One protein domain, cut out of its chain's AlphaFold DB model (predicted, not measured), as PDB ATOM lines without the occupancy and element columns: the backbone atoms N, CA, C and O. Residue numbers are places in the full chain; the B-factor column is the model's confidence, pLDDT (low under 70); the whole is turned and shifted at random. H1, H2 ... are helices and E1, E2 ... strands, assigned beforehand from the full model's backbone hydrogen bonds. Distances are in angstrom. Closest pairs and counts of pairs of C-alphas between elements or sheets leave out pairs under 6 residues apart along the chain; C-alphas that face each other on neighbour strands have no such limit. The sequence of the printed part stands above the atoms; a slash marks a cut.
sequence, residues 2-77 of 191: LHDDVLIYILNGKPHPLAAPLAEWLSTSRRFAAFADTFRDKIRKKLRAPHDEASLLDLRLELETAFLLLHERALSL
ATOM      1  N   LEU A   2     211.850 142.500 114.112       67.56
ATOM      2  CA  LEU A   2     212.726 142.669 115.295       67.56
ATOM      3  C   LEU A   2     213.786 143.793 115.170       67.56
ATOM      4  O   LEU A   2     214.120 144.419 116.164       67.56
ATOM      5  N   HIS A   3     214.306 144.081 113.967       81.50
ATOM      6  CA  HIS A   3     215.294 145.154 113.761       81.50
ATOM      7  C   HIS A   3     214.689 146.566 113.727       81.50
ATOM      8  O   HIS A   3     215.297 147.496 114.257       81.50
ATOM      9  N   ASP A   4     213.502 146.731 113.135       84.25
ATOM     10  CA  ASP A   4     212.822 148.032 113.041       84.25
ATOM     11  C   ASP A   4     212.437 148.534 114.434       84.25
ATOM     12  O   ASP A   4     212.648 149.701 114.758       84.25
ATOM     13  N   ASP A   5     211.957 147.625 115.286       90.44
ATOM     14  CA  ASP A   5     211.577 147.924 116.665       90.44
ATOM     15  C   ASP A   5     212.781 148.414 117.484       90.44
ATOM     16  O   ASP A   5     212.688 149.412 118.204       90.44
ATOM     17  N   VAL A   6     213.941 147.763 117.324       94.81
ATOM     18  CA  VAL A   6     215.191 148.175 117.980       94.81
ATOM     19  C   VAL A   6     215.628 149.550 117.486       94.81
ATOM     20  O   VAL A   6     215.918 150.418 118.310       94.81
ATOM     21  N   LEU A   7     215.634 149.786 116.168       95.25
ATOM     22  CA  LEU A   7     216.031 151.070 115.583       95.25
ATOM     23  C   LEU A   7     215.133 152.217 116.072       95.25
ATOM     24  O   LEU A   7     215.628 153.256 116.520       95.25
ATOM     25  N   ILE A   8     213.814 152.016 116.031       94.75
ATOM     26  CA  ILE A   8     212.821 152.984 116.513       94.75
ATOM     27  C   ILE A   8     213.046 153.272 117.998       94.75
ATOM     28  O   ILE A   8     213.020 154.437 118.406       94.75
ATOM     29  N   TYR A   9     213.311 152.240 118.803       95.75
ATOM     30  CA  TYR A   9     213.557 152.390 120.232       95.75
ATOM     31  C   TYR A   9     214.826 153.200 120.531       95.75
ATOM     32  O   TYR A   9     214.767 154.180 121.289       95.75
ATOM     33  N   ILE A  10     215.968 152.830 119.935       95.88
ATOM     34  CA  ILE A  10     217.264 153.463 120.232       95.88
ATOM     35  C   ILE A  10     217.339 154.907 119.723       95.88
ATOM     36  O   ILE A  10     217.913 155.757 120.402       95.88
ATOM     37  N   LEU A  11     216.696 155.219 118.592       94.69
ATOM     38  CA  LEU A  11     216.610 156.587 118.062       94.69
ATOM     39  C   LEU A  11     215.461 157.392 118.672       94.69
ATOM     40  O   LEU A  11     215.449 158.623 118.616       94.69
ATOM     41  N   ASN A  12     214.480 156.711 119.269       90.12
ATOM     42  CA  ASN A  12     213.269 157.311 119.820       90.12
ATOM     43  C   ASN A  12     212.535 158.209 118.803       90.12
ATOM     44  O   ASN A  12     212.103 159.312 119.144       90.12
ATOM     45  N   GLY A  13     212.472 157.767 117.543       81.31
ATOM     46  CA  GLY A  13     211.826 158.493 116.443       81.31
ATOM     47  C   GLY A  13     212.464 159.837 116.068       81.31
ATOM     48  O   GLY A  13     211.857 160.602 115.323       81.31
ATOM     49  N   LYS A  14     213.658 160.162 116.583       84.88
ATOM     50  CA  LYS A  14     214.358 161.406 116.244       84.88
ATOM     51  C   LYS A  14     215.269 161.209 115.026       84.88
ATOM     52  O   LYS A  14     215.914 160.164 114.929       84.88
ATOM     53  N   PRO A  15     215.392 162.215 114.141       89.81
ATOM     54  CA  PRO A  15     216.450 162.233 113.139       89.81
ATOM     55  C   PRO A  15     217.812 162.150 113.829       89.81
ATOM     56  O   PRO A  15     218.060 162.862 114.803       89.81
ATOM     57  N   HIS A  16     218.687 161.281 113.334       94.25
ATOM     58  CA  HIS A  16     220.021 161.102 113.889       94.25
ATOM     59  C   HIS A  16     221.016 160.795 112.764       94.25
ATOM     60  O   HIS A  16     220.685 159.985 111.894       94.25
ATOM     61  N   PRO A  17     222.238 161.359 112.769       93.94
ATOM     62  CA  PRO A  17     223.206 161.109 111.697       93.94
ATOM     63  C   PRO A  17     223.610 159.632 111.562       93.94
ATOM     64  O   PRO A  17     223.947 159.176 110.475       93.94
ATOM     65  N   LEU A  18     223.525 158.859 112.651       95.50
ATOM     66  CA  LEU A  18     223.784 157.412 112.636       95.50
ATOM     67  C   LEU A  18     222.568 156.554 112.242       95.50
ATOM     68  O   LEU A  18     222.667 155.333 112.273       95.50
ATOM     69  N   ALA A  19     221.427 157.144 111.874       95.50
ATOM     70  CA  ALA A  19     220.220 156.374 111.562       95.50
ATOM     71  C   ALA A  19     220.407 155.439 110.357       95.50
ATOM     72  O   ALA A  19     220.067 154.263 110.445       95.50
ATOM     73  N   ALA A  20     220.984 155.944 109.261       95.31
ATOM     74  CA  ALA A  20     221.262 155.156 108.060       95.31
ATOM     75  C   ALA A  20     222.210 153.966 108.323       95.31
ATOM     76  O   ALA A  20     221.790 152.837 108.064       95.31
ATOM     77  N   PRO A  21     223.424 154.156 108.888       95.94
ATOM     78  CA  PRO A  21     224.312 153.025 109.157       95.94
ATOM     79  C   PRO A  21     223.710 152.036 110.163       95.94
ATOM     80  O   PRO A  21     223.810 150.832 109.959       95.94
ATOM     81  N   LEU A  22     223.004 152.500 111.203       97.00
ATOM     82  CA  LEU A  22     222.334 151.590 112.142       97.00
ATOM     83  C   LEU A  22     221.248 150.750 111.463       97.00
ATOM     84  O   LEU A  22     221.163 149.553 111.723       97.00
ATOM     85  N   ALA A  23     220.432 151.346 110.590       96.19
ATOM     86  CA  ALA A  23     219.410 150.615 109.843       96.19
ATOM     87  C   ALA A  23     220.030 149.535 108.940       96.19
ATOM     88  O   ALA A  23     219.557 148.395 108.902       96.19
ATOM     89  N   GLU A  24     221.120 149.871 108.253       96.25
ATOM     90  CA  GLU A  24     221.874 148.931 107.427       96.25
ATOM     91  C   GLU A  24     222.447 147.781 108.267       96.25
ATOM     92  O   GLU A  24     222.195 146.612 107.977       96.25
ATOM     93  N   TRP A  25     223.151 148.078 109.358       97.25
ATOM     94  CA  TRP A  25     223.769 147.056 110.206       97.25
ATOM     95  C   TRP A  25     222.744 146.130 110.870       97.25
ATOM     96  O   TRP A  25     222.934 144.911 110.912       97.25
ATOM     97  N   LEU A  26     221.631 146.684 111.361       97.38
ATOM     98  CA  LEU A  26     220.551 145.915 111.987       97.38
ATOM     99  C   LEU A  26     219.828 144.999 110.987       97.38
ATOM    100  O   LEU A  26     219.406 143.902 111.358       97.38
ATOM    101  N   SER A  27     219.680 145.427 109.731       96.25
ATOM    102  CA  SER A  27     219.010 144.631 108.693       96.25
ATOM    103  C   SER A  27     219.917 143.556 108.084       96.25
ATOM    104  O   SER A  27     219.434 142.483 107.719       96.25
ATOM    105  N   THR A  28     221.229 143.798 108.026       95.19
ATOM    106  CA  THR A  28     222.205 142.893 107.394       95.19
ATOM    107  C   THR A  28     222.827 141.877 108.356       95.19
ATOM    108  O   THR A  28     223.223 140.794 107.922       95.19
ATOM    109  N   SER A  29     222.862 142.151 109.666       95.50
ATOM    110  CA  SER A  29     223.451 141.247 110.663       95.50
ATOM    111  C   SER A  29     222.490 140.917 111.804       95.50
ATOM    112  O   SER A  29     222.293 141.682 112.745       95.50
ATOM    113  N   ARG A  30     221.955 139.685 111.790       96.00
ATOM    114  CA  ARG A  30     221.117 139.160 112.890       96.00
ATOM    115  C   ARG A  30     221.839 139.161 114.242       96.00
ATOM    116  O   ARG A  30     221.201 139.356 115.271       96.00
ATOM    117  N   ARG A  31     223.156 138.925 114.246       96.19
ATOM    118  CA  ARG A  31     223.971 138.915 115.471       96.19
ATOM    119  C   ARG A  31     224.127 140.323 116.032       96.19
ATOM    120  O   ARG A  31     223.957 140.508 117.232       96.19
ATOM    121  N   PHE A  32     224.366 141.308 115.167       97.38
ATOM    122  CA  PHE A  32     224.377 142.708 115.573       97.38
ATOM    123  C   PHE A  32     222.998 143.172 116.055       97.38
ATOM    124  O   PHE A  32     222.919 143.838 117.078       97.38
ATOM    125  N   ALA A  33     221.906 142.765 115.399       97.25
ATOM    126  CA  ALA A  33     220.553 143.077 115.861       97.25
ATOM    127  C   ALA A  33     220.268 142.534 117.272       97.25
ATOM    128  O   ALA A  33     219.753 143.265 118.114       97.25
ATOM    129  N   ALA A  34     220.662 141.289 117.563       96.56
ATOM    130  CA  ALA A  34     220.531 140.712 118.903       96.56
ATOM    131  C   ALA A  34     221.403 141.437 119.945       96.56
ATOM    132  O   ALA A  34     220.956 141.695 121.063       96.56
ATOM    133  N   PHE A  35     222.633 141.802 119.575       97.50
ATOM    134  CA  PHE A  35     223.513 142.627 120.403       97.50
ATOM    135  C   PHE A  35     222.885 143.995 120.704       97.50
ATOM    136  O   PHE A  35     222.815 144.405 121.862       97.50
ATOM    137  N   ALA A  36     222.379 144.679 119.678       97.50
ATOM    138  CA  ALA A  36     221.774 145.993 119.805       97.50
ATOM    139  C   ALA A  36     220.501 145.958 120.656       97.50
ATOM    140  O   ALA A  36     220.305 146.868 121.449       97.50
ATOM    141  N   ASP A  37     219.680 144.908 120.550       97.50
ATOM    142  CA  ASP A  37     218.521 144.715 121.429       97.50
ATOM    143  C   ASP A  37     218.951 144.470 122.884       97.50
ATOM    144  O   ASP A  37     218.460 145.128 123.799       97.50
ATOM    145  N   THR A  38     219.947 143.602 123.098       97.56
ATOM    146  CA  THR A  38     220.487 143.291 124.435       97.56
ATOM    147  C   THR A  38     221.022 144.539 125.143       97.56
ATOM    148  O   THR A  38     220.797 144.727 126.338       97.56
ATOM    149  N   PHE A  39     221.714 145.419 124.413       97.62
ATOM    150  CA  PHE A  39     222.335 146.633 124.957       97.62
ATOM    151  C   PHE A  39     221.586 147.926 124.597       97.62
ATOM    152  O   PHE A  39     222.142 149.022 124.739       97.62
ATOM    153  N   ARG A  40     220.317 147.831 124.175       97.00
ATOM    154  CA  ARG A  40     219.538 148.951 123.618       97.00
ATOM    155  C   ARG A  40     219.469 150.174 124.522       97.00
ATOM    156  O   ARG A  40     219.499 151.295 124.025       97.00
ATOM    157  N   ASP A  41     219.426 149.986 125.839       97.06
ATOM    158  CA  ASP A  41     219.359 151.092 126.797       97.06
ATOM    159  C   ASP A  41     220.681 151.859 126.891       97.06
ATOM    160  O   ASP A  41     220.671 153.092 126.932       97.06
ATOM    161  N   LYS A  42     221.823 151.156 126.853       95.44
ATOM    162  CA  LYS A  42     223.154 151.784 126.820       95.44
ATOM    163  C   LYS A  42     223.361 152.534 125.506       95.44
ATOM    164  O   LYS A  42     223.726 153.708 125.523       95.44
ATOM    165  N   ILE A  43     223.041 151.886 124.384       96.81
ATOM    166  CA  ILE A  43     223.157 152.474 123.043       96.81
ATOM    167  C   ILE A  43     222.270 153.721 122.934       96.81
ATOM    168  O   ILE A  43     222.748 154.791 122.563       96.81
ATOM    169  N   ARG A  44     221.000 153.632 123.348       96.81
ATOM    170  CA  ARG A  44     220.068 154.770 123.383       96.81
ATOM    171  C   ARG A  44     220.565 155.903 124.275       96.81
ATOM    172  O   ARG A  44     220.397 157.068 123.925       96.81
ATOM    173  N   LYS A  45     221.146 155.584 125.437       95.12
ATOM    174  CA  LYS A  45     221.723 156.588 126.340       95.12
ATOM    175  C   LYS A  45     222.864 157.340 125.658       95.12
ATOM    176  O   LYS A  45     222.864 158.566 125.731       95.12
ATOM    177  N   LYS A  46     223.779 156.635 124.979       93.94
ATOM    178  CA  LYS A  46     224.864 157.270 124.219       93.94
ATOM    179  C   LYS A  46     224.319 158.128 123.082       93.94
ATOM    180  O   LYS A  46     224.581 159.313 123.097       93.94
ATOM    181  N   LEU A  47     223.454 157.593 122.215       94.88
ATOM    182  CA  LEU A  47     222.854 158.325 121.080       94.88
ATOM    183  C   LEU A  47     222.086 159.603 121.476       94.88
ATOM    184  O   LEU A  47     221.840 160.470 120.642       94.88
ATOM    185  N   ARG A  48     221.638 159.710 122.732       92.88
ATOM    186  CA  ARG A  48     220.941 160.892 123.261       92.88
ATOM    187  C   ARG A  48     221.862 161.918 123.905       92.88
ATOM    188  O   ARG A  48     221.394 163.023 124.184       92.88
ATOM    189  N   ALA A  49     223.099 161.548 124.220       89.56
ATOM    190  CA  ALA A  49     224.042 162.472 124.816       89.56
ATOM    191  C   ALA A  49     224.335 163.622 123.832       89.56
ATOM    192  O   ALA A  49     224.250 163.434 122.617       89.56
ATOM    193  N   PRO A  50     224.645 164.832 124.322       85.50
ATOM    194  CA  PRO A  50     225.149 165.889 123.458       85.50
ATOM    195  C   PRO A  50     226.424 165.415 122.757       85.50
ATOM    196  O   PRO A  50     227.357 164.964 123.421       85.50
ATOM    197  N   HIS A  51     226.451 165.536 121.435       85.81
ATOM    198  CA  HIS A  51     227.588 165.152 120.612       85.81
ATOM    199  C   HIS A  51     228.086 166.346 119.809       85.81
ATOM    200  O   HIS A  51     227.309 167.021 119.134       85.81
ATOM    201  N   ASP A  52     229.393 166.569 119.866       86.81
ATOM    202  CA  ASP A  52     230.116 167.217 118.779       86.81
ATOM    203  C   ASP A  52     230.415 166.193 117.667       86.81
ATOM    204  O   ASP A  52     230.160 164.992 117.797       86.81
ATOM    205  N   GLU A  53     230.965 166.659 116.550       82.19
ATOM    206  CA  GLU A  53     231.306 165.789 115.421       82.19
ATOM    207  C   GLU A  53     232.294 164.680 115.826       82.19
ATOM    208  O   GLU A  53     232.140 163.521 115.442       82.19
ATOM    209  N   ALA A  54     233.279 165.005 116.667       79.81
ATOM    210  CA  ALA A  54     234.308 164.064 117.084       79.81
ATOM    211  C   ALA A  54     233.756 162.923 117.957       79.81
ATOM    212  O   ALA A  54     234.076 161.758 117.722       79.81
ATOM    213  N   SER A  55     232.926 163.229 118.951       84.62
ATOM    214  CA  SER A  55     232.305 162.223 119.818       84.62
ATOM    215  C   SER A  55     231.265 161.381 119.077       84.62
ATOM    216  O   SER A  55     231.098 160.204 119.391       84.62
ATOM    217  N   LEU A  56     230.611 161.936 118.052       89.31
ATOM    218  CA  LEU A  56     229.717 161.170 117.188       89.31
ATOM    219  C   LEU A  56     230.477 160.152 116.329       89.31
ATOM    220  O   LEU A  56     230.012 159.026 116.148       89.31
ATOM    221  N   LEU A  57     231.656 160.530 115.826       87.00
ATOM    222  CA  LEU A  57     232.553 159.626 115.104       87.00
ATOM    223  C   LEU A  57     233.133 158.537 116.017       87.00
ATOM    224  O   LEU A  57     233.295 157.407 115.564       87.00
ATOM    225  N   ASP A  58     233.412 158.847 117.286       86.06
ATOM    226  CA  ASP A  58     233.835 157.841 118.273       86.06
ATOM    227  C   ASP A  58     232.711 156.822 118.526       86.06
ATOM    228  O   ASP A  58     232.931 155.620 118.386       86.06
ATOM    229  N   LEU A  59     231.479 157.289 118.779       93.62
ATOM    230  CA  LEU A  59     230.320 156.408 118.965       93.62
ATOM    231  C   LEU A  59     230.033 155.561 117.719       93.62
ATOM    232  O   LEU A  59     229.715 154.376 117.830       93.62
ATOM    233  N   ARG A  60     230.147 156.151 116.522       94.56
ATOM    234  CA  ARG A  60     230.045 155.395 115.272       94.56
ATOM    235  C   ARG A  60     231.087 154.281 115.240       94.56
ATOM    236  O   ARG A  60     230.715 153.149 114.955       94.56
ATOM    237  N   LEU A  61     232.350 154.597 115.532       90.62
ATOM    238  CA  LEU A  61     233.441 153.628 115.474       90.62
ATOM    239  C   LEU A  61     233.230 152.478 116.467       90.62
ATOM    240  O   LEU A  61     233.454 151.324 116.104       90.62
ATOM    241  N   GLU A  62     232.774 152.761 117.688       94.56
ATOM    242  CA  GLU A  62     232.425 151.719 118.660       94.56
ATOM    243  C   GLU A  62     231.373 150.754 118.084       94.56
ATOM    244  O   GLU A  62     231.571 149.537 118.066       94.56
ATOM    245  N   LEU A  63     230.259 151.284 117.568       97.31
ATOM    246  CA  LEU A  63     229.151 150.469 117.060       97.31
ATOM    247  C   LEU A  63     229.509 149.728 115.762       97.31
ATOM    248  O   LEU A  63     229.117 148.576 115.587       97.31
ATOM    249  N   GLU A  64     230.294 150.353 114.888       95.75
ATOM    250  CA  GLU A  64     230.835 149.741 113.671       95.75
ATOM    251  C   GLU A  64     231.797 148.597 114.019       95.75
ATOM    252  O   GLU A  64     231.723 147.523 113.427       95.75
ATOM    253  N   THR A  65     232.625 148.767 115.056       93.25
ATOM    254  CA  THR A  65     233.493 147.696 115.571       93.25
ATOM    255  C   THR A  65     232.668 146.520 116.082       93.25
ATOM    256  O   THR A  65     232.957 145.375 115.734       93.25
ATOM    257  N   ALA A  66     231.604 146.774 116.850       96.38
ATOM    258  CA  ALA A  66     230.703 145.715 117.300       96.38
ATOM    259  C   ALA A  66     230.048 144.980 116.119       96.38
ATOM    260  O   ALA A  66     230.000 143.748 116.105       96.38
ATOM    261  N   PHE A  67     229.576 145.723 115.111       96.56
ATOM    262  CA  PHE A  67     229.016 145.161 113.884       96.56
ATOM    263  C   PHE A  67     230.023 144.249 113.176       96.56
ATOM    264  O   PHE A  67     229.692 143.097 112.892       96.56
ATOM    265  N   LEU A  68     231.255 144.713 112.958       93.88
ATOM    266  CA  LEU A  68     232.312 143.954 112.286       93.88
ATOM    267  C   LEU A  68     232.735 142.711 113.079       93.88
ATOM    268  O   LEU A  68     232.747 141.617 112.521       93.88
ATOM    269  N   LEU A  69     232.996 142.835 114.384       91.62
ATOM    270  CA  LEU A  69     233.371 141.695 115.230       91.62
ATOM    271  C   LEU A  69     232.284 140.612 115.256       91.62
ATOM    272  O   LEU A  69     232.594 139.425 115.262       91.62
ATOM    273  N   LEU A  70     231.006 141.000 115.215       94.94
ATOM    274  CA  LEU A  70     229.887 140.055 115.204       94.94
ATOM    275  C   LEU A  70     229.651 139.371 113.848       94.94
ATOM    276  O   LEU A  70     228.797 138.479 113.790       94.94
ATOM    277  N   HIS A  71     230.391 139.724 112.788       91.19
ATOM    278  CA  HIS A  71     230.449 138.898 111.571       91.19
ATOM    279  C   HIS A  71     231.199 137.591 111.819       91.19
ATOM    280  O   HIS A  71     230.845 136.570 111.224       91.19
ATOM    281  N   GLU A  72     232.176 137.596 112.729       91.00
ATOM    282  CA  GLU A  72     232.860 136.378 113.135       91.00
ATOM    283  C   GLU A  72     231.980 135.594 114.115       91.00
ATOM    284  O   GLU A  72     231.640 136.036 115.217       91.00
ATOM    285  N   ARG A  73     231.575 134.390 113.706       88.62
ATOM    286  CA  ARG A  73     230.626 133.565 114.464       88.62
ATOM    287  C   ARG A  73     231.213 133.084 115.785       88.62
ATOM    288  O   ARG A  73     230.444 132.878 116.729       88.62
ATOM    289  N   ALA A  74     232.533 132.922 115.846       86.12
ATOM    290  CA  ALA A  74     233.245 132.496 117.044       86.12
ATOM    291  C   ALA A  74     233.311 133.574 118.143       86.12
ATOM    292  O   ALA A  74     233.606 133.237 119.290       86.12
ATOM    293  N   LEU A  75     233.020 134.842 117.822       92.31
ATOM    294  CA  LEU A  75     233.117 135.960 118.761       92.31
ATOM    295  C   LEU A  75     231.766 136.332 119.373       92.31
ATOM    296  O   LEU A  75     230.765 136.463 118.670       92.31
ATOM    297  N   SER A  76     231.743 136.588 120.677       93.06
ATOM    298  CA  SER A  76     230.620 137.234 121.365       93.06
ATOM    299  C   SER A  76     231.093 138.466 122.130       93.06
ATOM    300  O   SER A  76     232.262 138.552 122.505       93.06
ATOM    301  N   LEU A  77     230.198 139.440 122.316       95.31
ATOM    302  CA  LEU A  77     230.534 140.751 122.867       95.31
ATOM    303  C   LEU A  77     229.675 141.078 124.085       95.31
ATOM    304  O   LEU A  77     228.454 140.915 124.051       95.31
TER     305      LEU A  77
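AT A GLANCE: This is residues 2 to 77 of the 191 residues of an uncharacterized protein of Kouleothrix aurantiaca (UniProt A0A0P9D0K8). Three helices, H2, H3 and H4, make a U-shaped middle, with H1 packed over one side of it and the long helix H5 running past the opposite side. After H5 the chain turns back, and the short strand E1 ends near H3. The printed part has 76 residues, with five named helices followed by one named strand, which pairs with no named strand; the class is mostly helix. The whole is compact and rounded, with a radius of gyration of the C-alphas of 11.7 A and spans of 35 by 25 by 19 A.

HOW THE PARTS SIT: H1, residues 2 to 11, and H2, residues 19 to 28, form a helical hairpin: they touch at a shallow tilt of 20 degrees, opposite ways, with the closest C-alphas, of His 3 and Leu 26, 5.6 A apart. H1 touches H3, residues 30 to 38, at a steep tilt of 47 degrees, the closest C-alphas being those of Val 6 and Asp 37, 5.9 A. H1 also touches H4, residues 40 to 48, at 37 degrees, only just steep, with the closest C-alphas, of Ile 10 and Arg 44, 4.4 A apart. Leaving out H2 and H3, which touch only at the corner, 1 of the 3 pairs of helices that touch is at a shallow tilt, and the helix packing is mostly crossed, but only just. H2 and H3 touch only at the corner, where the closest C-alphas, of Leu 26 and Ala 33, are 4.8 A apart; H2 and H4 are apart. H5, residues 53 to 69, is close but not clearly touching H3, with the closest C-alphas, of Phe 32 and Phe 67, 5.5 A apart. Every O i to N i+4 pair is within hydrogen-bond range in H2, H3, H4 and H5, and 5 of 6 in H1.

IN THESE COORDINATES: H1 begins at C-alpha 2 (212.726, 142.669, 115.295). H5 is 24.2 A long, H1 14.7 A, H2 14.2 A, H3 12.3 A and H4 12.0 A. E1, residues 75 to 77, ends at C-alpha 77 (230.534, 140.751, 122.867).

THE WHOLE: The C-alphas farthest apart, of Pro 50 and Ala 74, are 35.0 A apart. The printed part has no cut and no long link. Its mean pLDDT is 92.6; residue 2 is under 70.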